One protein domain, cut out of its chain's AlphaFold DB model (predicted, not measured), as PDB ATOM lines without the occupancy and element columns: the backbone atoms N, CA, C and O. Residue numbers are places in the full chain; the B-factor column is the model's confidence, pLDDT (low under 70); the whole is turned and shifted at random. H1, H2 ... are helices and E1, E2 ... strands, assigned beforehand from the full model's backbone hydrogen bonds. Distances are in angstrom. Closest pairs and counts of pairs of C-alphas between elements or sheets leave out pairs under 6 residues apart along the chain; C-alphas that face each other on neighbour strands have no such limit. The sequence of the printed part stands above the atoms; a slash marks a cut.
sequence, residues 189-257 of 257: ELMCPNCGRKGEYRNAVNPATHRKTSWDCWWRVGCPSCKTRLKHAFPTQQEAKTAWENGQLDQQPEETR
ATOM      1  N   GLU A 189     214.108 119.438 138.440       71.94
ATOM      2  CA  GLU A 189     213.176 119.447 137.331       71.94
ATOM      3  C   GLU A 189     213.664 120.386 136.218       71.94
ATOM      4  O   GLU A 189     213.914 121.579 136.424       71.94
ATOM      5  N   LEU A 190     213.795 119.835 135.005       79.19
ATOM      6  CA  LEU A 190     214.278 120.548 133.818       79.19
ATOM      7  C   LEU A 190     215.714 121.081 133.923       79.19
ATOM      8  O   LEU A 190     216.035 122.108 133.309       79.19
ATOM      9  N   MET A 191     216.612 120.405 134.639       85.00
ATOM     10  CA  MET A 191     218.026 120.794 134.655       85.00
ATOM     11  C   MET A 191     218.597 120.860 133.228       85.00
ATOM     12  O   MET A 191     218.438 119.940 132.430       85.00
ATOM     13  N   CYS A 192     219.225 121.980 132.859       82.19
ATOM     14  CA  CYS A 192     219.757 122.148 131.512       82.19
ATOM     15  C   CYS A 192     220.954 121.216 131.276       82.19
ATOM     16  O   CYS A 192     221.966 121.387 131.962       82.19
ATOM     17  N   PRO A 193     220.927 120.359 130.236       80.44
ATOM     18  CA  PRO A 193     222.012 119.414 129.963       80.44
ATOM     19  C   PRO A 193     223.331 120.093 129.560       80.44
ATOM     20  O   PRO A 193     224.378 119.461 129.566       80.44
ATOM     21  N   ASN A 194     223.300 121.382 129.208       82.88
ATOM     22  CA  ASN A 194     224.485 122.128 128.784       82.88
ATOM     23  C   ASN A 194     225.121 122.970 129.907       82.88
ATOM     24  O   ASN A 194     226.328 123.167 129.918       82.88
ATOM     25  N   CYS A 195     224.330 123.530 130.830       79.12
ATOM     26  CA  CYS A 195     224.851 124.485 131.826       79.12
ATOM     27  C   CYS A 195     224.376 124.254 133.266       79.12
ATOM     28  O   CYS A 195     224.645 125.091 134.125       79.12
ATOM     29  N   GLY A 196     223.617 123.186 133.528       75.81
ATOM     30  CA  GLY A 196     223.143 122.822 134.869       75.81
ATOM     31  C   GLY A 196     222.089 123.755 135.479       75.81
ATOM     32  O   GLY A 196     221.571 123.475 136.553       75.81
ATOM     33  N   ARG A 197     221.727 124.866 134.821       79.50
ATOM     34  CA  ARG A 197     220.676 125.783 135.296       79.50
ATOM     35  C   ARG A 197     219.280 125.296 134.919       79.50
ATOM     36  O   ARG A 197     219.111 124.633 133.898       79.50
ATOM     37  N   LYS A 198     218.271 125.704 135.690       83.75
ATOM     38  CA  LYS A 198     216.864 125.353 135.461       83.75
ATOM     39  C   LYS A 198     216.367 125.801 134.077       83.75
ATOM     40  O   LYS A 198     216.584 126.942 133.658       83.75
ATOM     41  N   GLY A 199     215.743 124.875 133.357       86.38
ATOM     42  CA  GLY A 199     215.021 125.108 132.111       86.38
ATOM     43  C   GLY A 199     213.570 125.517 132.354       86.38
ATOM     44  O   GLY A 199     213.037 125.381 133.450       86.38
ATOM     45  N   GLU A 200     212.923 126.027 131.312       90.62
ATOM     46  CA  GLU A 200     211.532 126.477 131.358       90.62
ATOM     47  C   GLU A 200     210.720 125.841 130.231       90.62
ATOM     48  O   GLU A 200     211.179 125.774 129.081       90.62
ATOM     49  N   TYR A 201     209.487 125.441 130.545       91.62
ATOM     50  CA  TYR A 201     208.505 125.064 129.536       91.62
ATOM     51  C   TYR A 201     208.073 126.274 128.705       91.62
ATOM     52  O   TYR A 201     207.880 127.384 129.202       91.62
ATOM     53  N   ARG A 202     207.872 126.043 127.410       89.00
ATOM     54  CA  ARG A 202     207.393 127.024 126.444       89.00
ATOM     55  C   ARG A 202     206.330 126.407 125.557       89.00
ATOM     56  O   ARG A 202     206.572 125.388 124.912       89.00
ATOM     57  N   ASN A 203     205.202 127.097 125.446       90.69
ATOM     58  CA  ASN A 203     204.155 126.725 124.505       90.69
ATOM     59  C   ASN A 203     204.669 126.919 123.073       90.69
ATOM     60  O   ASN A 203     205.258 127.953 122.730       90.69
ATOM     61  N   ALA A 204     204.390 125.944 122.225       87.44
ATOM     62  CA  ALA A 204     204.660 125.912 120.803       87.44
ATOM     63  C   ALA A 204     203.360 125.641 120.038       87.44
ATOM     64  O   ALA A 204     202.366 125.183 120.600       87.44
ATOM     65  N   VAL A 205     203.357 125.985 118.753       87.06
ATOM     66  CA  VAL A 205     202.196 125.758 117.890       87.06
ATOM     67  C   VAL A 205     201.989 124.253 117.738       87.06
ATOM     68  O   VAL A 205     202.941 123.547 117.404       87.06
ATOM     69  N   ASN A 206     200.768 123.785 117.982       85.38
ATOM     70  CA  ASN A 206     200.355 122.433 117.648       85.38
ATOM     71  C   ASN A 206     200.318 122.303 116.110       85.38
ATOM     72  O   ASN A 206     199.572 123.048 115.468       85.38
ATOM     73  N   PRO A 207     201.117 121.415 115.495       81.75
ATOM     74  CA  PRO A 207     201.155 121.249 114.046       81.75
ATOM     75  C   PRO A 207     199.864 120.655 113.467       81.75
ATOM     76  O   PRO A 207     199.589 120.891 112.297       81.75
ATOM     77  N   ALA A 208     199.060 119.936 114.260       82.44
ATOM     78  CA  ALA A 208     197.797 119.356 113.805       82.44
ATOM     79  C   ALA A 208     196.654 120.384 113.780       82.44
ATOM     80  O   ALA A 208     195.844 120.397 112.858       82.44
ATOM     81  N   THR A 209     196.585 121.264 114.783       83.31
ATOM     82  CA  THR A 209     195.478 122.231 114.929       83.31
ATOM     83  C   THR A 209     195.860 123.665 114.563       83.31
ATOM     84  O   THR A 209     194.989 124.531 114.487       83.31
ATOM     85  N   HIS A 210     197.152 123.941 114.344       83.19
ATOM     86  CA  HIS A 210     197.739 125.275 114.150       83.19
ATOM     87  C   HIS A 210     197.447 126.272 115.287       83.19
ATOM     88  O   HIS A 210     197.523 127.489 115.100       83.19
ATOM     89  N   ARG A 211     197.139 125.776 116.493       80.31
ATOM     90  CA  ARG A 211     196.822 126.592 117.674       80.31
ATOM     91  C   ARG A 211     197.972 126.610 118.680       80.31
ATOM     92  O   ARG A 211     198.855 125.759 118.677       80.31
ATOM     93  N   LYS A 212     197.987 127.640 119.530       84.44
ATOM     94  CA  LYS A 212     198.977 127.843 120.610       84.44
ATOM     95  C   LYS A 212     198.304 128.158 121.955       84.44
ATOM     96  O   LYS A 212     198.897 128.787 122.831       84.44
ATOM     97  N   THR A 213     197.037 127.786 122.097       79.75
ATOM     98  CA  THR A 213     196.266 127.953 123.335       79.75
ATOM     99  C   THR A 213     196.742 126.952 124.383       79.75
ATOM    100  O   THR A 213     197.156 125.859 124.022       79.75
ATOM    101  N   SER A 214     196.689 127.300 125.671       65.94
ATOM    102  CA  SER A 214     197.285 126.504 126.763       65.94
ATOM    103  C   SER A 214     196.784 125.056 126.870       65.94
ATOM    104  O   SER A 214     197.481 124.226 127.437       65.94
ATOM    105  N   TRP A 215     195.610 124.747 126.319       74.50
ATOM    106  CA  TRP A 215     195.012 123.405 126.289       74.50
ATOM    107  C   TRP A 215     195.170 122.668 124.947       74.50
ATOM    108  O   TRP A 215     194.719 121.537 124.825       74.50
ATOM    109  N   ASP A 216     195.759 123.303 123.931       80.44
ATOM    110  CA  ASP A 216     195.912 122.754 122.570       80.44
ATOM    111  C   ASP A 216     197.252 123.199 121.949       80.44
ATOM    112  O   ASP A 216     197.372 123.458 120.754       80.44
ATOM    113  N   CYS A 217     198.267 123.387 122.794       85.44
ATOM    114  CA  CYS A 217     199.624 123.719 122.384       85.44
ATOM    115  C   CYS A 217     200.548 122.536 122.628       85.44
ATOM    116  O   CYS A 217     200.365 121.767 123.569       85.44
ATOM    117  N   TRP A 218     201.590 122.446 121.813       92.19
ATOM    118  CA  TRP A 218     202.702 121.546 122.086       92.19
ATOM    119  C   TRP A 218     203.718 122.238 122.999       92.19
ATOM    120  O   TRP A 218     203.724 123.461 123.141       92.19
ATOM    121  N   TRP A 219     204.603 121.465 123.609       91.25
ATOM    122  CA  TRP A 219     205.539 121.906 124.631       91.25
ATOM    123  C   TRP A 219     206.977 121.834 124.134       91.25
ATOM    124  O   TRP A 219     207.371 120.930 123.402       91.25
ATOM    125  N   ARG A 220     207.785 122.809 124.535       91.81
ATOM    126  CA  ARG A 220     209.243 122.799 124.389       91.81
ATOM    127  C   ARG A 220     209.872 123.142 125.718       91.81
ATOM    128  O   ARG A 220     209.299 123.919 126.470       91.81
ATOM    129  N   VAL A 221     211.081 122.658 125.949       92.69
ATOM    130  CA  VAL A 221     211.917 123.128 127.053       92.69
ATOM    131  C   VAL A 221     213.073 123.941 126.483       92.69
ATOM    132  O   VAL A 221     213.630 123.616 125.429       92.69
ATOM    133  N   GLY A 222     213.414 125.035 127.155       92.00
ATOM    134  CA  GLY A 222     214.617 125.797 126.854       92.00
ATOM    135  C   GLY A 222     215.247 126.390 128.101       92.00
ATOM    136  O   GLY A 222     214.556 126.764 129.044       92.00
ATOM    137  N   CYS A 223     216.570 126.515 128.088       89.44
ATOM    138  CA  CYS A 223     217.314 127.175 129.145       89.44
ATOM    139  C   CYS A 223     217.371 128.687 128.873       89.44
ATOM    140  O   CYS A 223     217.955 129.110 127.866       89.44
ATOM    141  N   PRO A 224     216.828 129.538 129.762       86.38
ATOM    142  CA  PRO A 224     216.908 130.987 129.597       86.38
ATOM    143  C   PRO A 224     218.353 131.507 129.670       86.38
ATOM    144  O   PRO A 224     218.648 132.534 129.050       86.38
ATOM    145  N   SER A 225     219.244 130.778 130.359       84.88
ATOM    146  CA  SER A 225     220.633 131.176 130.617       84.88
ATOM    147  C   SER A 225     221.565 130.933 129.424       84.88
ATOM    148  O   SER A 225     222.161 131.884 128.929       84.88
ATOM    149  N   CYS A 226     221.673 129.697 128.920       86.50
ATOM    150  CA  CYS A 226     222.602 129.352 127.829       86.50
ATOM    151  C   CYS A 226     221.938 129.224 126.447       86.50
ATOM    152  O   CYS A 226     222.604 128.903 125.468       86.50
ATOM    153  N   LYS A 227     220.619 129.456 126.355       89.25
ATOM    154  CA  LYS A 227     219.808 129.378 125.123       89.25
ATOM    155  C   LYS A 227     219.723 127.995 124.462       89.25
ATOM    156  O   LYS A 227     219.060 127.877 123.430       89.25
ATOM    157  N   THR A 228     220.294 126.950 125.067       91.19
ATOM    158  CA  THR A 228     220.007 125.554 124.709       91.19
ATOM    159  C   THR A 228     218.498 125.317 124.766       91.19
ATOM    160  O   THR A 228     217.832 125.774 125.695       91.19
ATOM    161  N   ARG A 229     217.932 124.652 123.758       92.19
ATOM    162  CA  ARG A 229     216.485 124.420 123.630       92.19
ATOM    163  C   ARG A 229     216.210 123.159 122.826       92.19
ATOM    164  O   ARG A 229     216.987 122.848 121.927       92.19
ATOM    165  N   LEU A 230     215.081 122.509 123.097       92.56
ATOM    166  CA  LEU A 230     214.550 121.472 122.212       92.56
ATOM    167  C   LEU A 230     214.241 122.077 120.838       92.56
ATOM    168  O   LEU A 230     213.615 123.143 120.730       92.56
ATOM    169  N   LYS A 231     214.687 121.398 119.782       90.56
ATOM    170  CA  LYS A 231     214.459 121.825 118.399       90.56
ATOM    171  C   LYS A 231     213.008 121.606 117.980       90.56
ATOM    172  O   LYS A 231     212.404 122.489 117.359       90.56
ATOM    173  N   HIS A 232     212.446 120.470 118.375       90.19
ATOM    174  CA  HIS A 232     211.067 120.078 118.110       90.19
ATOM    175  C   HIS A 232     210.172 120.338 119.331       90.19
ATOM    176  O   HIS A 232     210.657 120.511 120.447       90.19
ATOM    177  N   ALA A 233     208.865 120.485 119.090       89.88
ATOM    178  CA  ALA A 233     207.863 120.547 120.156       89.88
ATOM    179  C   ALA A 233     207.272 119.156 120.382       89.88
ATOM    180  O   ALA A 233     207.287 118.367 119.446       89.88
ATOM    181  N   PHE A 234     206.717 118.903 121.564       91.56
ATOM    182  CA  PHE A 234     206.117 117.627 121.948       91.56
ATOM    183  C   PHE A 234     204.648 117.802 122.363       91.56
ATOM    184  O   PHE A 234     204.316 118.835 122.948       91.56
ATOM    185  N   PRO A 235     203.767 116.824 122.105       88.88
ATOM    186  CA  PRO A 235     202.375 116.832 122.554       88.88
ATOM    187  C   PRO A 235     202.188 117.129 124.049       88.88
ATOM    188  O   PRO A 235     201.275 117.866 124.422       88.88
ATOM    189  N   THR A 236     203.067 116.609 124.913       88.38
ATOM    190  CA  THR A 236     202.951 116.737 126.374       88.38
ATOM    191  C   THR A 236     204.186 117.375 127.020       88.38
ATOM    192  O   THR A 236     205.300 117.307 126.494       88.38
ATOM    193  N   GLN A 237     204.003 117.996 128.195       89.12
ATOM    194  CA  GLN A 237     205.127 118.477 129.013       89.12
ATOM    195  C   GLN A 237     206.053 117.331 129.424       89.12
ATOM    196  O   GLN A 237     207.263 117.521 129.456       89.12
ATOM    197  N   GLN A 238     205.491 116.149 129.693       88.06
ATOM    198  CA  GLN A 238     206.251 114.980 130.119       88.06
ATOM    199  C   GLN A 238     207.214 114.505 129.027       88.06
ATOM    200  O   GLN A 238     208.388 114.300 129.306       88.06
ATOM    201  N   GLU A 239     206.762 114.408 127.776       89.00
ATOM    202  CA  GLU A 239     207.637 114.054 126.650       89.00
ATOM    203  C   GLU A 239     208.729 115.107 126.423       89.00
ATOM    204  O   GLU A 239     209.897 114.765 126.236       89.00
ATOM    205  N   ALA A 240     208.375 116.396 126.510       89.19
ATOM    206  CA  ALA A 240     209.350 117.479 126.408       89.19
ATOM    207  C   ALA A 240     210.388 117.427 127.546       89.19
ATOM    208  O   ALA A 240     211.570 117.672 127.310       89.19
ATOM    209  N   LYS A 241     209.961 117.091 128.770       89.81
ATOM    210  CA  LYS A 241     210.833 116.893 129.934       89.81
ATOM    211  C   LYS A 241     211.783 115.723 129.714       89.81
ATOM    212  O   LYS A 241     212.986 115.904 129.852       89.81
ATOM    213  N   THR A 242     211.271 114.564 129.303       88.25
ATOM    214  CA  THR A 242     212.086 113.370 129.054       88.25
ATOM    215  C   THR A 242     213.141 113.618 127.976       88.25
ATOM    216  O   THR A 242     214.313 113.325 128.198       88.25
ATOM    217  N   ALA A 243     212.773 114.234 126.848       88.62
ATOM    218  CA  ALA A 243     213.735 114.579 125.799       88.62
ATOM    219  C   ALA A 243     214.793 115.592 126.283       88.62
ATOM    220  O   ALA A 243     215.960 115.521 125.895       88.62
ATOM    221  N   TRP A 244     214.404 116.536 127.146       90.06
ATOM    222  CA  TRP A 244     215.301 117.547 127.709       90.06
ATOM    223  C   TRP A 244     216.300 116.968 128.715       90.06
ATOM    224  O   TRP A 244     217.498 117.225 128.598       90.06
ATOM    225  N   GLU A 245     215.817 116.175 129.669       84.44
ATOM    226  CA  GLU A 245     216.627 115.572 130.734       84.44
ATOM    227  C   GLU A 245     217.567 114.485 130.187       84.44
ATOM    228  O   GLU A 245     218.696 114.364 130.654       84.44
ATOM    229  N   ASN A 246     217.171 113.782 129.117       87.12
ATOM    230  CA  ASN A 246     218.030 112.824 128.410       87.12
ATOM    231  C   ASN A 246     219.014 113.480 127.419       87.12
ATOM    232  O   ASN A 246     219.748 112.776 126.725       87.12
ATOM    233  N   GLY A 247     219.018 114.814 127.284       86.31
ATOM    234  CA  GLY A 247     219.892 115.527 126.344       86.31
ATOM    235  C   GLY A 247     219.563 115.302 124.859       86.31
ATOM    236  O   GLY A 247     220.364 115.637 123.986       86.31
ATOM    237  N   GLN A 248     218.381 114.775 124.543       89.75
ATOM    238  CA  GLN A 248     217.925 114.431 123.194       89.75
ATOM    239  C   GLN A 248     217.329 115.659 122.475       89.75
ATOM    240  O   GLN A 248     216.168 115.684 122.073       89.75
ATOM    241  N   LEU A 249     218.131 116.717 122.307       88.94
ATOM    242  CA  LEU A 249     217.660 118.039 121.855       88.94
ATOM    243  C   LEU A 249     217.061 118.067 120.435       88.94
ATOM    244  O   LEU A 249     216.243 118.943 120.129       88.94
ATOM    245  N   ASP A 250     217.473 117.126 119.586       89.38
ATOM    246  CA  ASP A 250     217.038 116.976 118.193       89.38
ATOM    247  C   ASP A 250     215.963 115.892 117.999       89.38
ATOM    248  O   ASP A 250     215.541 115.651 116.868       89.38
ATOM    249  N   GLN A 251     215.500 115.239 119.072       87.81
ATOM    250  CA  GLN A 251     214.466 114.212 118.977       87.81
ATOM    251  C   GLN A 251     213.162 114.798 118.434       87.81
ATOM    252  O   GLN A 251     212.708 115.863 118.862       87.81
ATOM    253  N   GLN A 252     212.557 114.085 117.487       85.62
ATOM    254  CA  GLN A 252     211.211 114.371 117.011       85.62
ATOM    255  C   GLN A 252     210.197 113.600 117.860       85.62
ATOM    256  O   GLN A 252     210.486 112.472 118.263       85.62
ATOM    257  N   PRO A 253     209.026 114.189 118.147       83.75
ATOM    258  CA  PRO A 253     207.941 113.446 118.767       83.75
ATOM    259  C   PRO A 253     207.501 112.323 117.831       83.75
ATOM    260  O   PRO A 253     207.466 112.502 116.610       83.75
ATOM    261  N   GLU A 254     207.158 111.177 118.403       75.56
ATOM    262  CA  GLU A 254     206.526 110.105 117.643       75.56
ATOM    263  C   GLU A 254     205.176 110.628 117.126       75.56
ATOM    264  O   GLU A 254     204.416 111.243 117.878       75.56
ATOM    265  N   GLU A 255     204.914 110.481 115.821       62.31
ATOM    266  CA  GLU A 255     203.677 110.973 115.208       62.31
ATOM    267  C   GLU A 255     202.469 110.378 115.944       62.31
ATOM    268  O   GLU A 255     202.151 109.200 115.794       62.31
ATOM    269  N   THR A 256     201.754 111.203 116.706       55.62
ATOM    270  CA  THR A 256     200.389 110.889 117.129       55.62
ATOM    271  C   THR A 256     199.476 111.207 115.949       55.62
ATOM    272  O   THR A 256     198.979 112.325 115.808       55.62
ATOM    273  N   ARG A 257     199.347 110.235 115.040       46.94
ATOM    274  CA  ARG A 257     198.209 110.143 114.118       46.94
ATOM    275  C   ARG A 257     197.002 109.563 114.834       46.94
ATOM    276  O   ARG A 257     197.193 108.589 115.593       46.94
TER     277      ARG A 257
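AT A GLANCE: This is residues 189 to 257 of the 257 residues of an uncharacterized protein of Bifidobacterium pseudolongum (UniProt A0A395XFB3). The domain has little regular structure: a two-strand hairpin, E1 and E2, with the short helix H1 packed on it, mainly at E2, and long loops for the rest. The printed part has 69 residues, with named elements in the order E1, E2, H1; the class is mixed, and these elements hold only 19 residues. It is compact, with a radius of gyration of the C-alphas of 11.5 A, yet elongated, spanning 34 by 21 by 17 A.

IN THESE COORDINATES: E1, residues 200 to 204, begins at C-alpha 200 (211.532, 126.477, 131.358) and is 12.6 A long. E2, residues 218 to 222, is 13.5 A. H1, residues 237 to 245, is 12.0 A and ends at C-alpha 245 (216.627, 115.572, 130.734).

HOW THE PARTS SIT: The hairpin E1 and E2 is antiparallel at 143 degrees, with N 202 and O 220 within hydrogen-bond range at 2.7 A. The closest C-alphas of E2 and H1, Trp 219 and Gln 237, are 5.6 A apart. In H1 every O i to N i+4 pair is within hydrogen-bond range.

THE WHOLE: The printed part has no cut. Both links are long. Residues 214 and 255 to 257 have pLDDT under 70.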